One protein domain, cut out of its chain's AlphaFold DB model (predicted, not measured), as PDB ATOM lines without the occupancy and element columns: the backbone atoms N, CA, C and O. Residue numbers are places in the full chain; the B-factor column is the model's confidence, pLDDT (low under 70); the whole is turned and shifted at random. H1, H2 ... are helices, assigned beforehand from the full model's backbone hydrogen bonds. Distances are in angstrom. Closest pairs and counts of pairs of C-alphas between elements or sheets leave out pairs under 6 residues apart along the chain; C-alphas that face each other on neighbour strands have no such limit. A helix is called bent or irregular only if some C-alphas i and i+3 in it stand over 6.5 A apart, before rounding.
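Overview. This is residues 2 to 50 of the 219 residues of the protein "Integrase catalytic domain-containing protein" of Aureococcus anophagefferens (UniProt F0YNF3). A slanted helical hairpin makes the body: the longest helix, H2, folds back from H1, and the link between them, residues 22 to 28, sticks out at one end. At the other end of H2 the short helix H3 turns off steeply, while residues 2 to 12, with no named element, form a loop on the side away from H2. The printed part has 49 residues, with three named helices in the order H1, H2, H3 and no named strand, and its class is all helix. It is compact, with a radius of gyration of the C-alphas of 10.7 A, and the C-alphas span 29 by 22 by 16 A.

Along the chain. H2, the longest helix by residues, runs from Met 29 to His 39 and measures 15.3 A from first to last C-alpha; C-alpha 29 is at (130.441, 136.495, 111.442). Before it comes H1, residues 13 to 21, 12.1 A long, beginning with C-alpha 13 at (138.177, 131.652, 117.515). After H2 comes H3, residues 41 to 46, 8.8 A long, ending with C-alpha 46 at (148.462, 121.028, 116.729). No helix is bent or irregular.

Arrangement. H2 touches H1, with 7 pairs of C-alphas within 8 A. The closest C-alphas of the two are those of Arg 13 and Gly 34, 5.5 A apart. They run opposite ways at a steep tilt of 44 degrees and form a helical hairpin. H2 and H3 are close but not clearly touching, with 2 pairs of C-alphas within 8 A; the closest C-alphas are those of Arg 38 and Arg 44, 7.1 A apart. These two helices run the same way at a steep tilt of 67 degrees, only just short of about perpendicular. H1 and H3 are apart, with no C-alpha of the one within 8 A of the other. In H1, H2 and H3 every O i to N i+4 pair is within hydrogen-bond range.

Size, cuts and confidence. The two C-alphas farthest apart are those of Arg 23 and Leu 50, at 31.3 A, and the first and last printed C-alphas, of His 2 and Leu 50, are 24.5 A apart. The printed part has no cut and runs from residue 2 to residue 50 of a full chain of 219 residues. The link from H2 to H3, one residue, is tight; the link from H1 to H2, seven residues, is short, and neither is long. Residues 22 to 28 stand free, with no C-alpha 8 or more residues away along the chain within 10 A. The mean pLDDT of the printed part is 83.1, and six residues are under 70: residue 2, residues 6 to 7 and residues 48 to 50.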
ATOM      1  N   HIS A   2     142.338 136.938 108.801       68.44
ATOM      2  CA  HIS A   2     143.279 137.360 109.847       68.44
ATOM      3  C   HIS A   2     143.892 136.178 110.607       68.44
ATOM      4  O   HIS A   2     144.959 136.322 111.167       68.44
ATOM      5  N   HIS A   3     143.264 135.003 110.598       78.25
ATOM      6  CA  HIS A   3     143.704 133.844 111.381       78.25
ATOM      7  C   HIS A   3     145.086 133.292 110.986       78.25
ATOM      8  O   HIS A   3     145.873 132.937 111.858       78.25
ATOM      9  N   ASP A   4     145.369 133.190 109.684       80.44
ATOM     10  CA  ASP A   4     146.580 132.534 109.167       80.44
ATOM     11  C   ASP A   4     147.767 133.481 108.969       80.44
ATOM     12  O   ASP A   4     148.803 133.022 108.489       80.44
ATOM     13  N   SER A   5     147.611 134.772 109.289       78.50
ATOM     14  CA  SER A   5     148.668 135.766 109.111       78.50
ATOM     15  C   SER A   5     149.802 135.575 110.117       78.50
ATOM     16  O   SER A   5     149.592 135.076 111.228       78.50
ATOM     17  N   ASP A   6     150.989 136.057 109.752       68.31
ATOM     18  CA  ASP A   6     152.184 135.972 110.597       68.31
ATOM     19  C   ASP A   6     152.016 136.702 111.934       68.31
ATOM     20  O   ASP A   6     152.626 136.323 112.925       68.31
ATOM     21  N   PHE A   7     151.144 137.708 111.999       66.69
ATOM     22  CA  PHE A   7     150.880 138.458 113.231       66.69
ATOM     23  C   PHE A   7     149.872 137.788 114.166       66.69
ATOM     24  O   PHE A   7     149.869 138.087 115.352       66.69
ATOM     25  N   ASN A   8     149.026 136.895 113.649       71.25
ATOM     26  CA  ASN A   8     147.977 136.244 114.436       71.25
ATOM     27  C   ASN A   8     148.254 134.762 114.704       71.25
ATOM     28  O   ASN A   8     147.526 134.164 115.489       71.25
ATOM     29  N   GLN A   9     149.255 134.152 114.052       80.44
ATOM     30  CA  GLN A   9     149.812 132.825 114.372       80.44
ATOM     31  C   GLN A   9     148.759 131.764 114.741       80.44
ATOM     32  O   GLN A   9     148.887 131.027 115.722       80.44
ATOM     33  N   HIS A  10     147.685 131.674 113.950       84.50
ATOM     34  CA  HIS A  10     146.561 130.774 114.207       84.50
ATOM     35  C   HIS A  10     145.843 130.999 115.542       84.50
ATOM     36  O   HIS A  10     145.482 130.039 116.242       84.50
ATOM     37  N   ALA A  11     145.588 132.257 115.888       79.62
ATOM     38  CA  ALA A  11     144.816 132.660 117.053       79.62
ATOM     39  C   ALA A  11     143.501 131.870 117.180       79.62
ATOM     40  O   ALA A  11     142.890 131.431 116.200       79.62
ATOM     41  N   GLY A  12     143.059 131.653 118.421       82.31
ATOM     42  CA  GLY A  12     141.790 130.972 118.690       82.31
ATOM     43  C   GLY A  12     140.588 131.743 118.135       82.31
ATOM     44  O   GLY A  12     140.694 132.931 117.833       82.31
ATOM     45  N   ARG A  13     139.428 131.074 118.046       87.38
ATOM     46  CA  ARG A  13     138.177 131.652 117.515       87.38
ATOM     47  C   ARG A  13     137.888 133.037 118.086       87.38
ATOM     48  O   ARG A  13     137.670 133.961 117.316       87.38
ATOM     49  N   ASP A  14     137.884 133.166 119.410       86.69
ATOM     50  CA  ASP A  14     137.426 134.393 120.066       86.69
ATOM     51  C   ASP A  14     138.399 135.562 119.827       86.69
ATOM     52  O   ASP A  14     137.959 136.670 119.547       86.69
ATOM     53  N   SER A  15     139.712 135.300 119.825       83.38
ATOM     54  CA  SER A  15     140.743 136.297 119.489       83.38
ATOM     55  C   SER A  15     140.684 136.698 118.010       83.38
ATOM     56  O   SER A  15     140.643 137.886 117.699       83.38
ATOM     57  N   THR A  16     140.546 135.726 117.097       86.44
ATOM     58  CA  THR A  16     140.355 135.999 115.660       86.44
ATOM     59  C   THR A  16     139.097 136.838 115.418       86.44
ATOM     60  O   THR A  16     139.101 137.754 114.600       86.44
ATOM     61  N   LEU A  17     138.008 136.539 116.131       88.81
ATOM     62  CA  LEU A  17     136.761 137.289 116.039       88.81
ATOM     63  C   LEU A  17     136.925 138.718 116.568       88.81
ATOM     64  O   LEU A  17     136.405 139.646 115.954       88.81
ATOM     65  N   GLN A  18     137.620 138.895 117.692       88.12
ATOM     66  CA  GLN A  18     137.862 140.207 118.282       88.12
ATOM     67  C   GLN A  18     138.688 141.101 117.351       88.12
ATOM     68  O   GLN A  18     138.301 142.249 117.155       88.12
ATOM     69  N   ASP A  19     139.759 140.578 116.747       85.62
ATOM     70  CA  ASP A  19     140.583 141.311 115.773       85.62
ATOM     71  C   ASP A  19     139.759 141.715 114.536       85.62
ATOM     72  O   ASP A  19     139.714 142.881 114.147       85.62
ATOM     73  N   LEU A  20     138.992 140.775 113.966       88.62
ATOM     74  CA  LEU A  20     138.140 141.055 112.806       88.62
ATOM     75  C   LEU A  20     137.068 142.114 113.093       88.62
ATOM     76  O   LEU A  20     136.830 142.978 112.248       88.62
ATOM     77  N   LYS A  21     136.450 142.077 114.280       89.94
ATOM     78  CA  LYS A  21     135.418 143.041 114.702       89.94
ATOM     79  C   LYS A  21     135.922 144.482 114.787       89.94
ATOM     80  O   LYS A  21     135.102 145.393 114.764       89.94
ATOM     81  N   GLN A  22     137.232 144.707 114.875       88.56
ATOM     82  CA  GLN A  22     137.789 146.062 114.879       88.56
ATOM     83  C   GLN A  22     137.735 146.731 113.500       88.56
ATOM     84  O   GLN A  22     137.847 147.951 113.417       88.56
ATOM     85  N   ARG A  23     137.606 145.953 112.417       87.69
ATOM     86  CA  ARG A  23     137.767 146.454 111.039       87.69
ATOM     87  C   ARG A  23     136.602 146.105 110.124       87.69
ATOM     88  O   ARG A  23     136.385 146.792 109.132       87.69
ATOM     89  N   LEU A  24     135.892 145.018 110.413       90.25
ATOM     90  CA  LEU A  24     134.900 144.424 109.527       90.25
ATOM     91  C   LEU A  24     133.672 143.972 110.318       90.25
ATOM     92  O   LEU A  24     133.759 143.596 111.486       90.25
ATOM     93  N   TYR A  25     132.532 143.930 109.638       91.25
ATOM     94  CA  TYR A  25     131.308 143.329 110.150       91.25
ATOM     95  C   TYR A  25     130.542 142.656 109.011       91.25
ATOM     96  O   TYR A  25     130.462 143.200 107.911       91.25
ATOM     97  N   TRP A  26     129.960 141.488 109.288       94.50
ATOM     98  CA  TRP A  26     128.978 140.850 108.413       94.50
ATOM     99  C   TRP A  26     127.989 139.984 109.218       94.50
ATOM    100  O   TRP A  26     128.312 139.543 110.330       94.50
ATOM    101  N   PRO A  27     126.779 139.718 108.688       94.50
ATOM    102  CA  PRO A  27     125.826 138.803 109.319       94.50
ATOM    103  C   PRO A  27     126.424 137.401 109.498       94.50
ATOM    104  O   PRO A  27     127.062 136.885 108.591       94.50
ATOM    105  N   ASN A  28     126.198 136.762 110.650       92.31
ATOM    106  CA  ASN A  28     126.735 135.431 111.005       92.31
ATOM    107  C   ASN A  28     128.268 135.320 111.142       92.31
ATOM    108  O   ASN A  28     128.789 134.209 111.264       92.31
ATOM    109  N   MET A  29     128.983 136.446 111.252       92.06
ATOM    110  CA  MET A  29     130.441 136.495 111.442       92.06
ATOM    111  C   MET A  29     130.976 135.530 112.508       92.06
ATOM    112  O   MET A  29     131.964 134.838 112.281       92.06
ATOM    113  N   ASP A  30     130.324 135.449 113.667       89.94
ATOM    114  CA  ASP A  30     130.754 134.575 114.762       89.94
ATOM    115  C   ASP A  30     130.749 133.079 114.370       89.94
ATOM    116  O   ASP A  30     131.700 132.337 114.662       89.94
ATOM    117  N   ALA A  31     129.711 132.649 113.645       90.81
ATOM    118  CA  ALA A  31     129.564 131.280 113.170       90.81
ATOM    119  C   ALA A  31     130.574 130.959 112.060       90.81
ATOM    120  O   ALA A  31     131.166 129.875 112.070       90.81
ATOM    121  N   ASP A  32     130.807 131.903 111.148       90.69
ATOM    122  CA  ASP A  32     131.760 131.757 110.046       90.69
ATOM    123  C   ASP A  32     133.199 131.688 110.551       90.69
ATOM    124  O   ASP A  32     133.931 130.760 110.202       90.69
ATOM    125  N   VAL A  33     133.593 132.598 111.450       90.38
ATOM    126  CA  VAL A  33     134.919 132.581 112.088       90.38
ATOM    127  C   VAL A  33     135.108 131.286 112.873       90.38
ATOM    128  O   VAL A  33     136.134 130.616 112.743       90.38
ATOM    129  N   GLY A  34     134.098 130.870 113.645       89.19
ATOM    130  CA  GLY A  34     134.144 129.601 114.366       89.19
ATOM    131  C   GLY A  34     134.274 128.390 113.442       89.19
ATOM    132  O   GLY A  34     135.022 127.460 113.752       89.19
ATOM    133  N   ARG A  35     133.581 128.388 112.298       89.50
ATOM    134  CA  ARG A  35     133.694 127.339 111.276       89.50
ATOM    135  C   ARG A  35     135.088 127.329 110.659       89.50
ATOM    136  O   ARG A  35     135.680 126.255 110.593       89.50
ATOM    137  N   TYR A  36     135.621 128.487 110.278       89.75
ATOM    138  CA  TYR A  36     136.944 128.618 109.672       89.75
ATOM    139  C   TYR A  36     138.048 128.085 110.591       89.75
ATOM    140  O   TYR A  36     138.773 127.161 110.225       89.75
ATOM    141  N   VAL A  37     138.112 128.583 111.833       87.69
ATOM    142  CA  VAL A  37     139.143 128.181 112.805       87.69
ATOM    143  C   VAL A  37     139.051 126.686 113.141       87.69
ATOM    144  O   VAL A  37     140.080 126.024 113.274       87.69
ATOM    145  N   ARG A  38     137.837 126.116 113.229       85.75
ATOM    146  CA  ARG A  38     137.649 124.669 113.461       85.75
ATOM    147  C   ARG A  38     138.138 123.792 112.306       85.75
ATOM    148  O   ARG A  38     138.613 122.689 112.564       85.75
ATOM    149  N   HIS A  39     138.015 124.255 111.064       87.88
ATOM    150  CA  HIS A  39     138.436 123.499 109.878       87.88
ATOM    151  C   HIS A  39     139.884 123.783 109.463       87.88
ATOM    152  O   HIS A  39     140.385 123.139 108.542       87.88
ATOM    153  N   CYS A  40     140.585 124.688 110.154       87.62
ATOM    154  CA  CYS A  40     142.000 124.928 109.913       87.62
ATOM    155  C   CYS A  40     142.811 123.640 110.154       87.62
ATOM    156  O   CYS A  40     142.901 123.132 111.278       87.62
ATOM    157  N   LEU A  41     143.421 123.125 109.081       84.19
ATOM    158  CA  LEU A  41     144.213 121.892 109.077       84.19
ATOM    159  C   LEU A  41     145.310 121.918 110.151       84.19
ATOM    160  O   LEU A  41     145.506 120.937 110.870       84.19
ATOM    161  N   TRP A  42     146.003 123.051 110.271       83.00
ATOM    162  CA  TRP A  42     147.126 123.235 111.185       83.00
ATOM    163  C   TRP A  42     146.678 123.291 112.642       83.00
ATOM    164  O   TRP A  42     147.204 122.552 113.474       83.00
ATOM    165  N   CYS A  43     145.633 124.073 112.935       83.50
ATOM    166  CA  CYS A  43     145.009 124.085 114.257       83.50
ATOM    167  C   CYS A  43     144.555 122.688 114.676       83.50
ATOM    168  O   CYS A  43     144.822 122.279 115.802       83.50
ATOM    169  N   ARG A  44     143.915 121.935 113.775       81.19
ATOM    170  CA  ARG A  44     143.417 120.585 114.069       81.19
ATOM    171  C   ARG A  44     144.542 119.593 114.373       81.19
ATOM    172  O   ARG A  44     144.362 118.726 115.219       81.19
ATOM    173  N   LYS A  45     145.693 119.719 113.702       80.00
ATOM    174  CA  LYS A  45     146.882 118.888 113.964       80.00
ATOM    175  C   LYS A  45     147.576 119.255 115.280       80.00
ATOM    176  O   LYS A  45     148.086 118.372 115.961       80.00
ATOM    177  N   ALA A  46     147.619 120.540 115.635       76.25
ATOM    178  CA  ALA A  46     148.462 121.028 116.729       76.25
ATOM    179  C   ALA A  46     147.738 121.270 118.063       76.25
ATOM    180  O   ALA A  46     148.380 121.207 119.121       76.25
ATOM    181  N   LYS A  47     146.436 121.584 118.029       75.62
ATOM    182  CA  LYS A  47     145.616 121.917 119.200       75.62
ATOM    183  C   LYS A  47     144.690 120.742 119.515       75.62
ATOM    184  O   LYS A  47     143.759 120.460 118.765       75.62
ATOM    185  N   SER A  48     144.923 120.069 120.641       64.12
ATOM    186  CA  SER A  48     143.987 119.069 121.153       64.12
ATOM    187  C   SER A  48     142.749 119.769 121.720       64.12
ATOM    188  O   SER A  48     142.831 120.578 122.647       64.12
ATOM    189  N   TRP A  49     141.578 119.462 121.159       57.69
ATOM    190  CA  TRP A  49     140.288 119.882 121.708       57.69
ATOM    191  C   TRP A  49     139.947 119.011 122.920       57.69
ATOM    192  O   TRP A  49     139.110 118.118 122.852       57.69
ATOM    193  N   LEU A  50     140.630 119.240 124.039       54.19
ATOM    194  CA  LEU A  50     140.213 118.656 125.309       54.19
ATOM    195  C   LEU A  50     138.986 119.426 125.825       54.19
ATOM    196  O   LEU A  50     139.031 120.662 125.882       54.19
TER     197      LEU A  50